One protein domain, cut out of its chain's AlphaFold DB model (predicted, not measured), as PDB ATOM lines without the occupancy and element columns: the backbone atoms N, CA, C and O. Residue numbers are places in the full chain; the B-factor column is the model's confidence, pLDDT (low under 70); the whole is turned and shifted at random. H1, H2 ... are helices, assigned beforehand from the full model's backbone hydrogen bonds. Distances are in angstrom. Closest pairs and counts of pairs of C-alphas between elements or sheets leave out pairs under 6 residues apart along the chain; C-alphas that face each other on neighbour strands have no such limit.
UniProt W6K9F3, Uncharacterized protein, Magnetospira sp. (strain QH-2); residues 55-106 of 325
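What this domain is: This is residues 55 to 106 of the 325 residues of an uncharacterized protein of Magnetospira sp. (strain QH-2) (UniProt W6K9F3). A helix, H1, reaches out as an arm from a loose, loop-rich body, and a shorter second helix, H2, lies at the far side of that body. A long loop joins the two helices, which do not meet, and a tail after H2 folds back toward the body. The printed part has 52 residues with two named helices, H1 then H2, and no named strand; its class is all helix, though under half of the residues, 25 of 52, are in named elements. The whole is loose, with a radius of gyration of the C-alphas of 12.6 A, and elongated, spanning 37 by 22 by 17 A.

How they stand to each other: The first helix, H1, covers residues 55 to 69, and its residues 55 to 64 stand free. A long link of 14 residues, 70 to 83, leads to H2, residues 84 to 93. H1 and H2 are apart. The C-alphas of the link lie 4 to 12 A from the mean of the C-alphas, and those of residues 94 to 106, after H2, lie 6 to 17 A from it. In H1 and H2 every O i to N i+4 pair is within hydrogen-bond range.

Where its parts are: H1 begins at C-alpha 55, at (149.566, 113.611, 105.819), and ends at C-alpha 69, at (130.941, 109.200, 114.681), 21.1 A from first to last C-alpha. H2 measures 14.1 A from C-alpha 84 to C-alpha 93, the latter at (113.080, 119.549, 105.985).

The domain as a whole: The two C-alphas farthest apart are those of Leu 55 and Asp 95, at 39.0 A. Without the residues that stand free, the body spans 27 by 18 by 16 A. The printed part has no cut. Its mean pLDDT is 83.0, and no printed residue is under 70.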
ATOM      1  N   LEU A  55     149.934 115.009 105.575       72.94
ATOM      2  CA  LEU A  55     149.566 113.611 105.819       72.94
ATOM      3  C   LEU A  55     149.156 113.373 107.277       72.94
ATOM      4  O   LEU A  55     148.132 112.735 107.525       72.94
ATOM      5  N   ASP A  56     149.906 113.915 108.234       79.19
ATOM      6  CA  ASP A  56     149.599 113.777 109.659       79.19
ATOM      7  C   ASP A  56     148.283 114.491 110.019       79.19
ATOM      8  O   ASP A  56     147.456 113.936 110.742       79.19
ATOM      9  N   GLU A  57     148.019 115.671 109.455       81.50
ATOM     10  CA  GLU A  57     146.769 116.411 109.660       81.50
ATOM     11  C   GLU A  57     145.547 115.725 109.044       81.50
ATOM     12  O   GLU A  57     144.458 115.752 109.622       81.50
ATOM     13  N   THR A  58     145.690 115.123 107.862       80.62
ATOM     14  CA  THR A  58     144.586 114.391 107.216       80.62
ATOM     15  C   THR A  58     144.266 113.094 107.958       80.62
ATOM     16  O   THR A  58     143.091 112.762 108.134       80.62
ATOM     17  N   LEU A  59     145.287 112.391 108.457       82.31
ATOM     18  CA  LEU A  59     145.121 111.233 109.339       82.31
ATOM     19  C   LEU A  59     144.478 111.627 110.672       82.31
ATOM     20  O   LEU A  59     143.535 110.963 111.098       82.31
ATOM     21  N   ALA A  60     144.925 112.722 111.291       82.94
ATOM     22  CA  ALA A  60     144.355 113.231 112.535       82.94
ATOM     23  C   ALA A  60     142.885 113.641 112.366       82.94
ATOM     24  O   ALA A  60     142.052 113.255 113.181       82.94
ATOM     25  N   ARG A  61     142.535 114.340 111.276       84.19
ATOM     26  CA  ARG A  61     141.139 114.689 110.956       84.19
ATOM     27  C   ARG A  61     140.266 113.457 110.740       84.19
ATOM     28  O   ARG A  61     139.140 113.427 111.223       84.19
ATOM     29  N   ARG A  62     140.776 112.427 110.059       84.44
ATOM     30  CA  ARG A  62     140.037 111.169 109.870       84.44
ATOM     31  C   ARG A  62     139.833 110.430 111.193       84.44
ATOM     32  O   ARG A  62     138.732 109.955 111.438       84.44
ATOM     33  N   ALA A  63     140.865 110.353 112.033       85.19
ATOM     34  CA  ALA A  63     140.773 109.715 113.342       85.19
ATOM     35  C   ALA A  63     139.799 110.461 114.273       85.19
ATOM     36  O   ALA A  63     138.979 109.830 114.930       85.19
ATOM     37  N   ALA A  64     139.838 111.798 114.274       85.38
ATOM     38  CA  ALA A  64     138.878 112.623 115.005       85.38
ATOM     39  C   ALA A  64     137.449 112.437 114.475       85.38
ATOM     40  O   ALA A  64     136.524 112.288 115.264       85.38
ATOM     41  N   GLY A  65     137.271 112.376 113.151       85.38
ATOM     42  CA  GLY A  65     135.974 112.107 112.531       85.38
ATOM     43  C   GLY A  65     135.396 110.748 112.932       85.38
ATOM     44  O   GLY A  65     134.223 110.679 113.270       85.38
ATOM     45  N   GLN A  66     136.218 109.695 112.972       85.31
ATOM     46  CA  GLN A  66     135.794 108.366 113.436       85.31
ATOM     47  C   GLN A  66     135.375 108.384 114.909       85.31
ATOM     48  O   GLN A  66     134.322 107.863 115.253       85.31
ATOM     49  N   LEU A  67     136.158 109.048 115.763       85.62
ATOM     50  CA  LEU A  67     135.838 109.160 117.185       85.62
ATOM     51  C   LEU A  67     134.539 109.950 117.419       85.62
ATOM     52  O   LEU A  67     133.761 109.596 118.295       85.62
ATOM     53  N   LEU A  68     134.279 110.991 116.622       84.94
ATOM     54  CA  LEU A  68     133.026 111.751 116.684       84.94
ATOM     55  C   LEU A  68     131.822 110.935 116.198       84.94
ATOM     56  O   LEU A  68     130.757 111.039 116.797       84.94
ATOM     57  N   GLN A  69     131.990 110.108 115.161       85.19
ATOM     58  CA  GLN A  69     130.941 109.200 114.681       85.19
ATOM     59  C   GLN A  69     130.546 108.168 115.745       85.19
ATOM     60  O   GLN A  69     129.359 107.932 115.952       85.19
ATOM     61  N   ASP A  70     131.519 107.624 116.484       85.50
ATOM     62  CA  ASP A  70     131.263 106.664 117.569       85.50
ATOM     63  C   ASP A  70     130.466 107.273 118.746       85.50
ATOM     64  O   ASP A  70     129.914 106.542 119.571       85.50
ATOM     65  N   HIS A  71     130.389 108.605 118.832       85.00
ATOM     66  CA  HIS A  71     129.626 109.341 119.845       85.00
ATOM     67  C   HIS A  71     128.246 109.833 119.367       85.00
ATOM     68  O   HIS A  71     127.546 110.492 120.142       85.00
ATOM     69  N   GLY A  72     127.840 109.518 118.131       84.19
ATOM     70  CA  GLY A  72     126.498 109.809 117.618       84.19
ATOM     71  C   GLY A  72     125.428 108.966 118.319       84.19
ATOM     72  O   GLY A  72     125.577 107.751 118.461       84.19
ATOM     73  N   ARG A  73     124.335 109.589 118.782       82.81
ATOM     74  CA  ARG A  73     123.327 108.900 119.627       82.81
ATOM     75  C   ARG A  73     122.478 107.873 118.878       82.81
ATOM     76  O   ARG A  73     122.036 106.901 119.485       82.81
ATOM     77  N   HIS A  74     122.268 108.070 117.579       80.75
ATOM     78  CA  HIS A  74     121.339 107.272 116.770       80.75
ATOM     79  C   HIS A  74     122.051 106.370 115.749       80.75
ATOM     80  O   HIS A  74     121.447 105.920 114.776       80.75
ATOM     81  N   GLY A  75     123.329 106.052 115.991       76.88
ATOM     82  CA  GLY A  75     124.122 105.215 115.089       76.88
ATOM     83  C   GLY A  75     124.551 105.959 113.827       76.88
ATOM     84  O   GLY A  75     124.468 105.413 112.725       76.88
ATOM     85  N   ASP A  76     124.983 107.209 113.990       75.81
ATOM     86  CA  ASP A  76     125.383 108.090 112.897       75.81
ATOM     87  C   ASP A  76     126.487 107.444 112.053       75.81
ATOM     88  O   ASP A  76     127.582 107.135 112.516       75.81
ATOM     89  N   THR A  77     126.199 107.234 110.770       76.38
ATOM     90  CA  THR A  77     127.135 106.572 109.846       76.38
ATOM     91  C   THR A  77     127.966 107.559 109.035       76.38
ATOM     92  O   THR A  77     128.970 107.179 108.426       76.38
ATOM     93  N   LEU A  78     127.569 108.834 109.011       80.44
ATOM     94  CA  LEU A  78     128.128 109.833 108.113       80.44
ATOM     95  C   LEU A  78     128.315 111.171 108.829       80.44
ATOM     96  O   LEU A  78     127.365 111.760 109.326       80.44
ATOM     97  N   LEU A  79     129.559 111.651 108.843       84.38
ATOM     98  CA  LEU A  79     129.913 112.995 109.284       84.38
ATOM     99  C   LEU A  79     130.125 113.857 108.034       84.38
ATOM    100  O   LEU A  79     131.029 113.582 107.242       84.38
ATOM    101  N   ALA A  80     129.281 114.870 107.836       85.06
ATOM    102  CA  ALA A  80     129.356 115.777 106.694       85.06
ATOM    103  C   ALA A  80     129.737 117.189 107.134       85.06
ATOM    104  O   ALA A  80     129.297 117.674 108.172       85.06
ATOM    105  N   HIS A  81     130.522 117.867 106.300       86.62
ATOM    106  CA  HIS A  81     130.664 119.312 106.389       86.62
ATOM    107  C   HIS A  81     129.540 119.937 105.565       86.62
ATOM    108  O   HIS A  81     129.547 119.814 104.341       86.62
ATOM    109  N   ILE A  82     128.572 120.543 106.246       87.75
ATOM    110  CA  ILE A  82     127.436 121.228 105.628       87.75
ATOM    111  C   ILE A  82     127.620 122.737 105.758       87.75
ATOM    112  O   ILE A  82     128.152 123.226 106.754       87.75
ATOM    113  N   THR A  83     127.199 123.470 104.737       89.25
ATOM    114  CA  THR A  83     127.128 124.935 104.787       89.25
ATOM    115  C   THR A  83     125.968 125.392 105.673       89.25
ATOM    116  O   THR A  83     125.030 124.635 105.925       89.25
ATOM    117  N   GLU A  84     125.987 126.645 106.132       84.69
ATOM    118  CA  GLU A  84     124.893 127.209 106.942       84.69
ATOM    119  C   GLU A  84     123.545 127.163 106.205       84.69
ATOM    120  O   GLU A  84     122.519 126.838 106.800       84.69
ATOM    121  N   GLN A  85     123.540 127.417 104.890       88.50
ATOM    122  CA  GLN A  85     122.329 127.357 104.070       88.50
ATOM    123  C   GLN A  85     121.779 125.927 103.969       88.50
ATOM    124  O   GLN A  85     120.565 125.726 104.014       88.50
ATOM    125  N   GLU A  86     122.656 124.927 103.853       84.38
ATOM    126  CA  GLU A  86     122.266 123.511 103.859       84.38
ATOM    127  C   GLU A  86     121.770 123.071 105.237       84.38
ATOM    128  O   GLU A  86     120.786 122.342 105.314       84.38
ATOM    129  N   ALA A  87     122.391 123.551 106.318       84.44
ATOM    130  CA  ALA A  87     121.929 123.299 107.680       84.44
ATOM    131  C   ALA A  87     120.525 123.878 107.915       84.44
ATOM    132  O   ALA A  87     119.681 123.194 108.487       84.44
ATOM    133  N   MET A  88     120.240 125.087 107.414       82.75
ATOM    134  CA  MET A  88     118.891 125.665 107.441       82.75
ATOM    135  C   MET A  88     117.890 124.839 106.632       82.75
ATOM    136  O   MET A  88     116.775 124.608 107.090       82.75
ATOM    137  N   LEU A  89     118.271 124.382 105.437       87.62
ATOM    138  CA  LEU A  89     117.397 123.555 104.605       87.62
ATOM    139  C   LEU A  89     117.102 122.211 105.275       87.62
ATOM    140  O   LEU A  89     115.950 121.788 105.296       87.62
ATOM    141  N   LEU A  90     118.114 121.565 105.856       84.88
ATOM    142  CA  LEU A  90     117.943 120.332 106.621       84.88
ATOM    143  C   LEU A  90     117.089 120.565 107.866       84.88
ATOM    144  O   LEU A  90     116.209 119.762 108.134       84.88
ATOM    145  N   HIS A  91     117.277 121.676 108.576       82.62
ATOM    146  CA  HIS A  91     116.453 122.052 109.728       82.62
ATOM    147  C   HIS A  91     114.990 122.349 109.363       82.62
ATOM    148  O   HIS A  91     114.123 122.164 110.200       82.62
ATOM    149  N   LEU A  92     114.707 122.815 108.142       81.81
ATOM    150  CA  LEU A  92     113.336 123.007 107.649       81.81
ATOM    151  C   LEU A  92     112.709 121.710 107.121       81.81
ATOM    152  O   LEU A  92     111.490 121.568 107.136       81.81
ATOM    153  N   ALA A  93     113.528 120.809 106.574       82.81
ATOM    154  CA  ALA A  93     113.080 119.549 105.985       82.81
ATOM    155  C   ALA A  93     112.901 118.434 107.026       82.81
ATOM    156  O   ALA A  93     112.036 117.577 106.869       82.81
ATOM    157  N   THR A  94     113.738 118.440 108.059       75.12
ATOM    158  CA  THR A  94     113.595 117.619 109.268       75.12
ATOM    159  C   THR A  94     112.863 118.449 110.319       75.12
ATOM    160  O   THR A  94     112.931 119.670 110.254       75.12
ATOM    161  N   ASP A  95     112.168 117.845 111.281       73.19
ATOM    162  CA  ASP A  95     111.417 118.577 112.325       73.19
ATOM    163  C   ASP A  95     112.346 119.187 113.407       73.19
ATOM    164  O   ASP A  95     112.077 119.168 114.605       73.19
ATOM    165  N   GLY A  96     113.496 119.707 112.965       72.56
ATOM    166  CA  GLY A  96     114.582 120.226 113.779       72.56
ATOM    167  C   GLY A  96     115.712 119.218 114.004       72.56
ATOM    168  O   GLY A  96     115.557 118.203 114.675       72.56
ATOM    169  N   GLY A  97     116.912 119.540 113.508       78.19
ATOM    170  CA  GLY A  97     118.142 118.898 113.983       78.19
ATOM    171  C   GLY A  97     118.367 119.182 115.475       78.19
ATOM    172  O   GLY A  97     118.114 120.295 115.942       78.19
ATOM    173  N   SER A  98     118.853 118.197 116.229       84.50
ATOM    174  CA  SER A  98     119.141 118.331 117.665       84.50
ATOM    175  C   SER A  98     120.645 118.467 117.905       84.50
ATOM    176  O   SER A  98     121.443 117.918 117.153       84.50
ATOM    177  N   ILE A  99     121.068 119.188 118.945       87.25
ATOM    178  CA  ILE A  99     122.495 119.270 119.296       87.25
ATOM    179  C   ILE A  99     122.867 118.053 120.151       87.25
ATOM    180  O   ILE A  99     122.228 117.790 121.175       87.25
ATOM    181  N   ASN A 100     123.912 117.321 119.761       84.19
ATOM    182  CA  ASN A 100     124.452 116.230 120.568       84.19
ATOM    183  C   ASN A 100     125.102 116.794 121.847       84.19
ATOM    184  O   ASN A 100     126.053 117.572 121.744       84.19
ATOM    185  N   PRO A 101     124.682 116.384 123.057       83.81
ATOM    186  CA  PRO A 101     125.259 116.883 124.305       83.81
ATOM    187  C   PRO A 101     126.713 116.435 124.536       83.81
ATOM    188  O   PRO A 101     127.428 117.066 125.307       83.81
ATOM    189  N   MET A 102     127.156 115.351 123.893       83.50
ATOM    190  CA  MET A 102     128.507 114.797 124.027       83.50
ATOM    191  C   MET A 102     129.498 115.449 123.060       83.50
ATOM    192  O   MET A 102     130.650 115.664 123.428       83.50
ATOM    193  N   THR A 103     129.071 115.755 121.828       85.56
ATOM    194  CA  THR A 103     129.962 116.289 120.778       85.56
ATOM    195  C   THR A 103     129.756 117.777 120.492       85.56
ATOM    196  O   THR A 103     130.645 118.407 119.923       85.56
ATOM    197  N   GLY A 104     128.611 118.352 120.873       87.00
ATOM    198  CA  GLY A 104     128.222 119.727 120.543       87.00
ATOM    199  C   GLY A 104     127.872 119.943 119.066       87.00
ATOM    200  O   GLY A 104     127.663 121.081 118.653       87.00
ATOM    201  N   LEU A 105     127.827 118.876 118.263       86.56
ATOM    202  CA  LEU A 105     127.523 118.937 116.836       86.56
ATOM    203  C   LEU A 105     126.018 118.797 116.581       86.56
ATOM    204  O   LEU A 105     125.291 118.199 117.375       86.56
ATOM    205  N   LEU A 106     125.566 119.355 115.457       85.00
ATOM    206  CA  LEU A 106     124.189 119.239 114.992       85.00
ATOM    207  C   LEU A 106     123.951 117.836 114.417       85.00
ATOM    208  O   LEU A 106     124.648 117.417 113.493       85.00
TER     209      LEU A 106